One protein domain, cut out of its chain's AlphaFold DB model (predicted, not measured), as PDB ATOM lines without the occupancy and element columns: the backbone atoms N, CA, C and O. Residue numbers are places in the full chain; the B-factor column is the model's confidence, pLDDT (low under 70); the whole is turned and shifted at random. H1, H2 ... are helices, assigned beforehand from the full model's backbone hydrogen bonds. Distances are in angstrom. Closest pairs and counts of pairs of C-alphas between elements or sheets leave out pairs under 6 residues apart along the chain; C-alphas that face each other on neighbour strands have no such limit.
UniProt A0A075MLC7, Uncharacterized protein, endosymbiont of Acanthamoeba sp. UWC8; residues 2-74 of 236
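AT A GLANCE: This is residues 2 to 74 of the 236 residues of an uncharacterized protein of endosymbiont of Acanthamoeba sp. UWC8 (UniProt A0A075MLC7). Two long helices, H2 and H5, cross as an X; H1 folds back along H2 at one end, and two short helices, H3 and H4, join H2 to H5 at the other. The 73 printed residues, with five named helices, H1 to H5, are all helix by class. The outline is a rod of 42 by 20 by 17 A, only just loose, close to compact, with a radius of gyration of the C-alphas of 13.9 A.

HOW THE PARTS SIT: H1, residues 4 to 12, and H2, residues 17 to 37, form a hairpin, with closest C-alphas Leu 7 and Asn 23, 5.8 A. H5, residues 53 to 72, touches H2 at a steep tilt of 63 degrees, closest at C-alphas 31 and 63, 7.1 A. H3, residues 42 to 45, touches H5. H4, residues 47 to 51, has 0 of 1 O i to N i+4 pairs within hydrogen-bond range, but 2 of 2 O i to N i+3.

IN THESE COORDINATES: H2, 30.6 A long, begins at C-alpha 17 (189.325, 192.103, 172.250). H5, 28.3 A, ends at C-alpha 72 (205.785, 183.243, 177.298).

THE WHOLE: The printed part has no cut; no printed residue is under 70.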
ATOM      1  N   LEU A   2     195.279 174.270 181.383       71.81
ATOM      2  CA  LEU A   2     194.906 175.679 181.280       71.81
ATOM      3  C   LEU A   2     194.244 175.935 179.920       71.81
ATOM      4  O   LEU A   2     194.662 175.348 178.921       71.81
ATOM      5  N   ASN A   3     193.243 176.808 179.861       71.88
ATOM      6  CA  ASN A   3     192.505 177.133 178.636       71.88
ATOM      7  C   ASN A   3     193.303 178.041 177.667       71.88
ATOM      8  O   ASN A   3     192.798 179.019 177.108       71.88
ATOM      9  N   SER A   4     194.588 177.737 177.481       78.94
ATOM     10  CA  SER A   4     195.503 178.474 176.611       78.94
ATOM     11  C   SER A   4     195.211 178.240 175.126       78.94
ATOM     12  O   SER A   4     195.410 179.147 174.325       78.94
ATOM     13  N   SER A   5     194.662 177.084 174.742       83.06
ATOM     14  CA  SER A   5     194.324 176.776 173.343       83.06
ATOM     15  C   SER A   5     193.200 177.663 172.786       83.06
ATOM     16  O   SER A   5     193.302 178.159 171.661       83.06
ATOM     17  N   GLU A   6     192.147 177.932 173.569       85.25
ATOM     18  CA  GLU A   6     191.064 178.846 173.177       85.25
ATOM     19  C   GLU A   6     191.556 180.301 173.100       85.25
ATOM     20  O   GLU A   6     191.136 181.051 172.207       85.25
ATOM     21  N   LEU A   7     192.468 180.694 174.002       86.19
ATOM     22  CA  LEU A   7     193.133 182.000 173.977       86.19
ATOM     23  C   LEU A   7     193.933 182.176 172.683       86.19
ATOM     24  O   LEU A   7     193.678 183.124 171.941       86.19
ATOM     25  N   VAL A   8     194.836 181.237 172.390       86.19
ATOM     26  CA  VAL A   8     195.681 181.230 171.187       86.19
ATOM     27  C   VAL A   8     194.827 181.335 169.930       86.19
ATOM     28  O   VAL A   8     195.021 182.236 169.116       86.19
ATOM     29  N   ARG A   9     193.812 180.471 169.806       85.81
ATOM     30  CA  ARG A   9     192.902 180.476 168.658       85.81
ATOM     31  C   ARG A   9     192.190 181.817 168.496       85.81
ATOM     32  O   ARG A   9     192.049 182.308 167.383       85.81
ATOM     33  N   SER A  10     191.727 182.412 169.594       87.56
ATOM     34  CA  SER A  10     191.015 183.695 169.547       87.56
ATOM     35  C   SER A  10     191.912 184.850 169.103       87.56
ATOM     36  O   SER A  10     191.429 185.741 168.409       87.56
ATOM     37  N   ILE A  11     193.199 184.816 169.457       86.56
ATOM     38  CA  ILE A  11     194.182 185.817 169.029       86.56
ATOM     39  C   ILE A  11     194.510 185.659 167.539       86.56
ATOM     40  O   ILE A  11     194.452 186.648 166.812       86.56
ATOM     41  N   ILE A  12     194.782 184.434 167.073       83.81
ATOM     42  CA  ILE A  12     195.128 184.156 165.664       83.81
ATOM     43  C   ILE A  12     193.958 184.469 164.725       83.81
ATOM     44  O   ILE A  12     194.141 185.069 163.671       83.81
ATOM     45  N   GLU A  13     192.732 184.105 165.110       84.38
ATOM     46  CA  GLU A  13     191.532 184.398 164.315       84.38
ATOM     47  C   GLU A  13     191.132 185.889 164.373       84.38
ATOM     48  O   GLU A  13     190.107 186.268 163.810       84.38
ATOM     49  N   GLY A  14     191.908 186.742 165.060       70.38
ATOM     50  CA  GLY A  14     191.658 188.180 165.157       70.38
ATOM     51  C   GLY A  14     190.319 188.517 165.813       70.38
ATOM     52  O   GLY A  14     189.669 189.483 165.414       70.38
ATOM     53  N   LYS A  15     189.871 187.699 166.776       73.94
ATOM     54  CA  LYS A  15     188.577 187.887 167.441       73.94
ATOM     55  C   LYS A  15     188.550 189.167 168.275       73.94
ATOM     56  O   LYS A  15     189.583 189.679 168.696       73.94
ATOM     57  N   ASP A  16     187.330 189.623 168.548       83.06
ATOM     58  CA  ASP A  16     187.008 190.751 169.425       83.06
ATOM     59  C   ASP A  16     187.880 190.778 170.710       83.06
ATOM     60  O   ASP A  16     187.912 189.773 171.438       83.06
ATOM     61  N   PRO A  17     188.569 191.902 171.013       86.31
ATOM     62  CA  PRO A  17     189.325 192.103 172.250       86.31
ATOM     63  C   PRO A  17     188.575 191.712 173.527       86.31
ATOM     64  O   PRO A  17     189.192 191.186 174.455       86.31
ATOM     65  N   GLU A  18     187.253 191.888 173.583       87.19
ATOM     66  CA  GLU A  18     186.457 191.507 174.756       87.19
ATOM     67  C   GLU A  18     186.424 189.990 174.974       87.19
ATOM     68  O   GLU A  18     186.509 189.505 176.106       87.19
ATOM     69  N   LYS A  19     186.417 189.204 173.893       87.69
ATOM     70  CA  LYS A  19     186.531 187.745 173.989       87.69
ATOM     71  C   LYS A  19     187.912 187.318 174.485       87.69
ATOM     72  O   LYS A  19     188.020 186.372 175.266       87.69
ATOM     73  N   ILE A  20     188.962 188.018 174.062       88.31
ATOM     74  CA  ILE A  20     190.332 187.765 174.525       88.31
ATOM     75  C   ILE A  20     190.444 188.088 176.021       88.31
ATOM     76  O   ILE A  20     190.925 187.250 176.788       88.31
ATOM     77  N   LYS A  21     189.903 189.229 176.473       89.12
ATOM     78  CA  LYS A  21     189.805 189.575 177.905       89.12
ATOM     79  C   LYS A  21     189.036 188.515 178.698       89.12
ATOM     80  O   LYS A  21     189.492 188.102 179.764       89.12
ATOM     81  N   ALA A  22     187.916 188.018 178.173       89.56
ATOM     82  CA  ALA A  22     187.147 186.954 178.815       89.56
ATOM     83  C   ALA A  22     187.958 185.654 178.968       89.56
ATOM     84  O   ALA A  22     187.890 185.008 180.015       89.56
ATOM     85  N   ASN A  23     188.774 185.291 177.974       88.88
ATOM     86  CA  ASN A  23     189.675 184.141 178.077       88.88
ATOM     87  C   ASN A  23     190.751 184.348 179.153       88.88
ATOM     88  O   ASN A  23     191.001 183.432 179.934       88.88
ATOM     89  N   PHE A  24     191.313 185.554 179.283       88.94
ATOM     90  CA  PHE A  24     192.216 185.873 180.394       88.94
ATOM     91  C   PHE A  24     191.543 185.744 181.762       88.94
ATOM     92  O   PHE A  24     192.163 185.243 182.697       88.94
ATOM     93  N   VAL A  25     190.275 186.140 181.896       90.12
ATOM     94  CA  VAL A  25     189.514 185.937 183.141       90.12
ATOM     95  C   VAL A  25     189.370 184.448 183.462       90.12
ATOM     96  O   VAL A  25     189.549 184.065 184.618       90.12
ATOM     97  N   LYS A  26     189.086 183.599 182.463       90.56
ATOM     98  CA  LYS A  26     189.027 182.138 182.652       90.56
ATOM     99  C   LYS A  26     190.380 181.582 183.107       90.56
ATOM    100  O   LYS A  26     190.435 180.922 184.138       90.56
ATOM    101  N   ILE A  27     191.467 181.932 182.416       89.25
ATOM    102  CA  ILE A  27     192.826 181.472 182.750       89.25
ATOM    103  C   ILE A  27     193.225 181.915 184.163       89.25
ATOM    104  O   ILE A  27     193.716 181.104 184.940       89.25
ATOM    105  N   LYS A  28     192.958 183.171 184.548       89.94
ATOM    106  CA  LYS A  28     193.231 183.664 185.911       89.94
ATOM    107  C   LYS A  28     192.476 182.870 186.978       89.94
ATOM    108  O   LYS A  28     193.029 182.600 188.038       89.94
ATOM    109  N   ARG A  29     191.225 182.477 186.709       89.19
ATOM    110  CA  ARG A  29     190.450 181.615 187.620       89.19
ATOM    111  C   ARG A  29     191.053 180.218 187.725       89.19
ATOM    112  O   ARG A  29     191.133 179.691 188.824       89.19
ATOM    113  N   GLU A  30     191.493 179.635 186.615       90.00
ATOM    114  CA  GLU A  30     192.133 178.315 186.616       90.00
ATOM    115  C   GLU A  30     193.466 178.333 187.372       90.00
ATOM    116  O   GLU A  30     193.689 177.476 188.221       90.00
ATOM    117  N   ILE A  31     194.308 179.350 187.147       88.00
ATOM    118  CA  ILE A  31     195.542 179.559 187.919       88.00
ATOM    119  C   ILE A  31     195.218 179.707 189.409       88.00
ATOM    120  O   ILE A  31     195.898 179.124 190.244       88.00
ATOM    121  N   TYR A  32     194.158 180.443 189.755       86.31
ATOM    122  CA  TYR A  32     193.755 180.614 191.149       86.31
ATOM    123  C   TYR A  32     193.395 179.282 191.815       86.31
ATOM    124  O   TYR A  32     193.833 179.024 192.931       86.31
ATOM    125  N   VAL A  33     192.630 178.431 191.125       88.00
ATOM    126  CA  VAL A  33     192.274 177.092 191.619       88.00
ATOM    127  C   VAL A  33     193.519 176.223 191.805       88.00
ATOM    128  O   VAL A  33     193.610 175.513 192.800       88.00
ATOM    129  N   LEU A  34     194.491 176.306 190.891       86.50
ATOM    130  CA  LEU A  34     195.755 175.575 191.017       86.50
ATOM    131  C   LEU A  34     196.563 176.037 192.237       86.50
ATOM    132  O   LEU A  34     197.013 175.200 193.012       86.50
ATOM    133  N   ILE A  35     196.683 177.352 192.445       84.81
ATOM    134  CA  ILE A  35     197.364 177.934 193.613       84.81
ATOM    135  C   ILE A  35     196.678 177.512 194.922       84.81
ATOM    136  O   ILE A  35     197.356 177.207 195.894       84.81
ATOM    137  N   ASP A  36     195.343 177.477 194.956       83.75
ATOM    138  CA  ASP A  36     194.574 177.068 196.143       83.75
ATOM    139  C   ASP A  36     194.747 175.579 196.486       83.75
ATOM    140  O   ASP A  36     194.652 175.186 197.648       83.75
ATOM    141  N   SER A  37     195.003 174.753 195.469       85.38
ATOM    142  CA  SER A  37     195.239 173.317 195.634       85.38
ATOM    143  C   SER A  37     196.670 172.954 196.043       85.38
ATOM    144  O   SER A  37     196.898 171.816 196.444       85.38
ATOM    145  N   ASP A  38     197.612 173.891 195.940       85.12
ATOM    146  CA  ASP A  38     199.017 173.694 196.293       85.12
ATOM    147  C   ASP A  38     199.249 174.072 197.767       85.12
ATOM    148  O   ASP A  38     199.009 175.211 198.182       85.12
ATOM    149  N   ASP A  39     199.702 173.108 198.572       85.94
ATOM    150  CA  ASP A  39     199.895 173.284 200.014       85.94
ATOM    151  C   ASP A  39     200.899 174.404 200.340       85.94
ATOM    152  O   ASP A  39     200.720 175.099 201.347       85.94
ATOM    153  N   ASP A  40     201.882 174.657 199.466       84.62
ATOM    154  CA  ASP A  40     202.869 175.726 199.654       84.62
ATOM    155  C   ASP A  40     202.221 177.121 199.566       84.62
ATOM    156  O   ASP A  40     202.648 178.055 200.251       84.62
ATOM    157  N   TYR A  41     201.145 177.277 198.783       85.19
ATOM    158  CA  TYR A  41     200.509 178.575 198.507       85.19
ATOM    159  C   TYR A  41     199.099 178.732 199.089       85.19
ATOM    160  O   TYR A  41     198.535 179.827 199.060       85.19
ATOM    161  N   LYS A  42     198.539 177.691 199.707       81.69
ATOM    162  CA  LYS A  42     197.203 177.696 200.331       81.69
ATOM    163  C   LYS A  42     197.002 178.781 201.395       81.69
ATOM    164  O   LYS A  42     195.907 179.310 201.584       81.69
ATOM    165  N   HIS A  43     198.068 179.162 202.097       82.62
ATOM    166  CA  HIS A  43     198.013 180.254 203.071       82.62
ATOM    167  C   HIS A  43     197.637 181.591 202.413       82.62
ATOM    168  O   HIS A  43     196.958 182.422 203.025       82.62
ATOM    169  N   LEU A  44     198.006 181.770 201.143       81.62
ATOM    170  CA  LEU A  44     197.717 182.964 200.372       81.62
ATOM    171  C   LEU A  44     196.245 183.049 199.966       81.62
ATOM    172  O   LEU A  44     195.745 184.154 199.817       81.62
ATOM    173  N   THR A  45     195.508 181.952 199.817       77.62
ATOM    174  CA  THR A  45     194.123 181.976 199.303       77.62
ATOM    175  C   THR A  45     193.048 182.155 200.381       77.62
ATOM    176  O   THR A  45     191.905 182.500 200.048       77.62
ATOM    177  N   SER A  46     193.427 182.019 201.658       81.62
ATOM    178  CA  SER A  46     192.562 182.168 202.838       81.62
ATOM    179  C   SER A  46     191.857 183.534 202.934       81.62
ATOM    180  O   SER A  46     192.345 184.555 202.443       81.62
ATOM    181  N   PHE A  47     190.692 183.581 203.597       78.06
ATOM    182  CA  PHE A  47     189.932 184.826 203.794       78.06
ATOM    183  C   PHE A  47     190.747 185.902 204.533       78.06
ATOM    184  O   PHE A  47     190.715 187.070 204.154       78.06
ATOM    185  N   GLU A  48     191.532 185.505 205.532       76.94
ATOM    186  CA  GLU A  48     192.404 186.404 206.297       76.94
ATOM    187  C   GLU A  48     193.558 186.946 205.446       76.94
ATOM    188  O   GLU A  48     193.901 188.127 205.518       76.94
ATOM    189  N   ALA A  49     194.112 186.128 204.549       77.69
ATOM    190  CA  ALA A  49     195.099 186.603 203.590       77.69
ATOM    191  C   ALA A  49     194.494 187.580 202.567       77.69
ATOM    192  O   ALA A  49     195.219 188.430 202.039       77.69
ATOM    193  N   ARG A  50     193.185 187.497 202.274       74.12
ATOM    194  CA  ARG A  50     192.486 188.415 201.348       74.12
ATOM    195  C   ARG A  50     192.408 189.847 201.849       74.12
ATOM    196  O   ARG A  50     192.447 190.760 201.029       74.12
ATOM    197  N   THR A  51     192.344 190.045 203.159       84.38
ATOM    198  CA  THR A  51     192.270 191.374 203.778       84.38
ATOM    199  C   THR A  51     193.637 191.907 204.210       84.38
ATOM    200  O   THR A  51     193.771 193.106 204.439       84.38
ATOM    201  N   ASN A  52     194.667 191.054 204.269       89.44
ATOM    202  CA  ASN A  52     196.040 191.455 204.570       89.44
ATOM    203  C   ASN A  52     196.739 192.057 203.328       89.44
ATOM    204  O   ASN A  52     196.966 191.329 202.357       89.44
ATOM    205  N   PRO A  53     197.164 193.338 203.351       86.62
ATOM    206  CA  PRO A  53     197.780 193.991 202.191       86.62
ATOM    207  C   PRO A  53     199.068 193.321 201.695       86.62
ATOM    208  O   PRO A  53     199.295 193.245 200.492       86.62
ATOM    209  N   LYS A  54     199.904 192.801 202.604       85.94
ATOM    210  CA  LYS A  54     201.177 192.162 202.241       85.94
ATOM    211  C   LYS A  54     200.940 190.838 201.512       85.94
ATOM    212  O   LYS A  54     201.516 190.613 200.454       85.94
ATOM    213  N   LEU A  55     200.051 190.001 202.046       84.00
ATOM    214  CA  LEU A  55     199.692 188.720 201.424       84.00
ATOM    215  C   LEU A  55     198.869 188.919 200.142       84.00
ATOM    216  O   LEU A  55     198.925 188.098 199.229       84.00
ATOM    217  N   ALA A  56     198.112 190.016 200.047       82.31
ATOM    218  CA  ALA A  56     197.438 190.404 198.814       82.31
ATOM    219  C   ALA A  56     198.408 190.754 197.694       82.31
ATOM    220  O   ALA A  56     198.198 190.299 196.568       82.31
ATOM    221  N   GLN A  57     199.478 191.480 198.013       83.56
ATOM    222  CA  GLN A  57     200.539 191.744 197.056       83.56
ATOM    223  C   GLN A  57     201.242 190.451 196.633       83.56
ATOM    224  O   GLN A  57     201.385 190.194 195.445       83.56
ATOM    225  N   GLU A  58     201.590 189.586 197.584       87.00
ATOM    226  CA  GLU A  58     202.252 188.308 197.297       87.00
ATOM    227  C   GLU A  58     201.421 187.398 196.376       87.00
ATOM    228  O   GLU A  58     201.931 186.859 195.394       87.00
ATOM    229  N   ARG A  59     200.105 187.297 196.616       84.06
ATOM    230  CA  ARG A  59     199.181 186.619 195.692       84.06
ATOM    231  C   ARG A  59     199.191 187.220 194.299       84.06
ATOM    232  O   ARG A  59     199.110 186.487 193.315       84.06
ATOM    233  N   GLN A  60     199.156 188.546 194.225       84.31
ATOM    234  CA  GLN A  60     199.112 189.259 192.960       84.31
ATOM    235  C   GLN A  60     200.390 188.996 192.164       84.31
ATOM    236  O   GLN A  60     200.300 188.685 190.979       84.31
ATOM    237  N   ASP A  61     201.544 189.021 192.824       86.62
ATOM    238  CA  ASP A  61     202.846 188.736 192.224       86.62
ATOM    239  C   ASP A  61     202.928 187.280 191.735       86.62
ATOM    240  O   ASP A  61     203.355 187.026 190.606       86.62
ATOM    241  N   LEU A  62     202.449 186.321 192.536       87.56
ATOM    242  CA  LEU A  62     202.385 184.906 192.155       87.56
ATOM    243  C   LEU A  62     201.466 184.686 190.946       87.56
ATOM    244  O   LEU A  62     201.857 184.044 189.971       87.56
ATOM    245  N   MET A  63     200.263 185.264 190.979       87.81
ATOM    246  CA  MET A  63     199.302 185.207 189.874       87.81
ATOM    247  C   MET A  63     199.896 185.805 188.595       87.81
ATOM    248  O   MET A  63     199.767 185.230 187.515       87.81
ATOM    249  N   GLN A  64     200.563 186.952 188.716       85.88
ATOM    250  CA  GLN A  64     201.184 187.641 187.593       85.88
ATOM    251  C   GLN A  64     202.347 186.835 187.007       85.88
ATOM    252  O   GLN A  64     202.492 186.762 185.786       85.88
ATOM    253  N   THR A  65     203.135 186.184 187.862       87.06
ATOM    254  CA  THR A  65     204.242 185.305 187.463       87.06
ATOM    255  C   THR A  65     203.727 184.076 186.721       87.06
ATOM    256  O   THR A  65     204.199 183.780 185.624       87.06
ATOM    257  N   ALA A  66     202.718 183.396 187.269       87.06
ATOM    258  CA  ALA A  66     202.103 182.239 186.628       87.06
ATOM    259  C   ALA A  66     201.519 182.607 185.257       87.06
ATOM    260  O   ALA A  66     201.756 181.912 184.270       87.06
ATOM    261  N   LEU A  67     200.817 183.740 185.166       86.81
ATOM    262  CA  LEU A  67     200.246 184.207 183.905       86.81
ATOM    263  C   LEU A  67     201.320 184.569 182.872       86.81
ATOM    264  O   LEU A  67     201.194 184.191 181.708       86.81
ATOM    265  N   SER A  68     202.392 185.244 183.296       86.50
ATOM    266  CA  SER A  68     203.539 185.556 182.436       86.50
ATOM    267  C   SER A  68     204.204 184.284 181.910       86.50
ATOM    268  O   SER A  68     204.432 184.159 180.707       86.50
ATOM    269  N   SER A  69     204.439 183.297 182.780       84.31
ATOM    270  CA  SER A  69     205.007 182.004 182.390       84.31
ATOM    271  C   SER A  69     204.144 181.300 181.348       84.31
ATOM    272  O   SER A  69     204.673 180.784 180.365       84.31
ATOM    273  N   VAL A  70     202.820 181.302 181.537       84.75
ATOM    274  CA  VAL A  70     201.887 180.740 180.557       84.75
ATOM    275  C   VAL A  70     202.066 181.456 179.228       84.75
ATOM    276  O   VAL A  70     202.388 180.797 178.249       84.75
ATOM    277  N   LEU A  71     201.940 182.784 179.197       83.38
ATOM    278  CA  LEU A  71     202.026 183.584 177.971       83.38
ATOM    279  C   LEU A  71     203.337 183.400 177.205       83.38
ATOM    280  O   LEU A  71     203.306 183.254 175.986       83.38
ATOM    281  N   ASN A  72     204.463 183.369 177.911       81.25
ATOM    282  CA  ASN A  72     205.785 183.243 177.298       81.25
ATOM    283  C   ASN A  72     206.049 181.840 176.738       81.25
ATOM    284  O   ASN A  72     206.897 181.689 175.867       81.25
ATOM    285  N   SER A  73     205.319 180.823 177.205       79.56
ATOM    286  CA  SER A  73     205.409 179.463 176.660       79.56
ATOM    287  C   SER A  73     204.558 179.243 175.398       79.56
ATOM    288  O   SER A  73     204.663 178.197 174.759       79.56
ATOM    289  N   LEU A  74     203.696 180.201 175.024       78.50
ATOM    290  CA  LEU A  74     202.766 180.046 173.902       78.50
ATOM    291  C   LEU A  74     203.422 180.384 172.549       78.50
ATOM    292  O   LEU A  74     203.275 181.505 172.064       78.50
TER     293      LEU A  74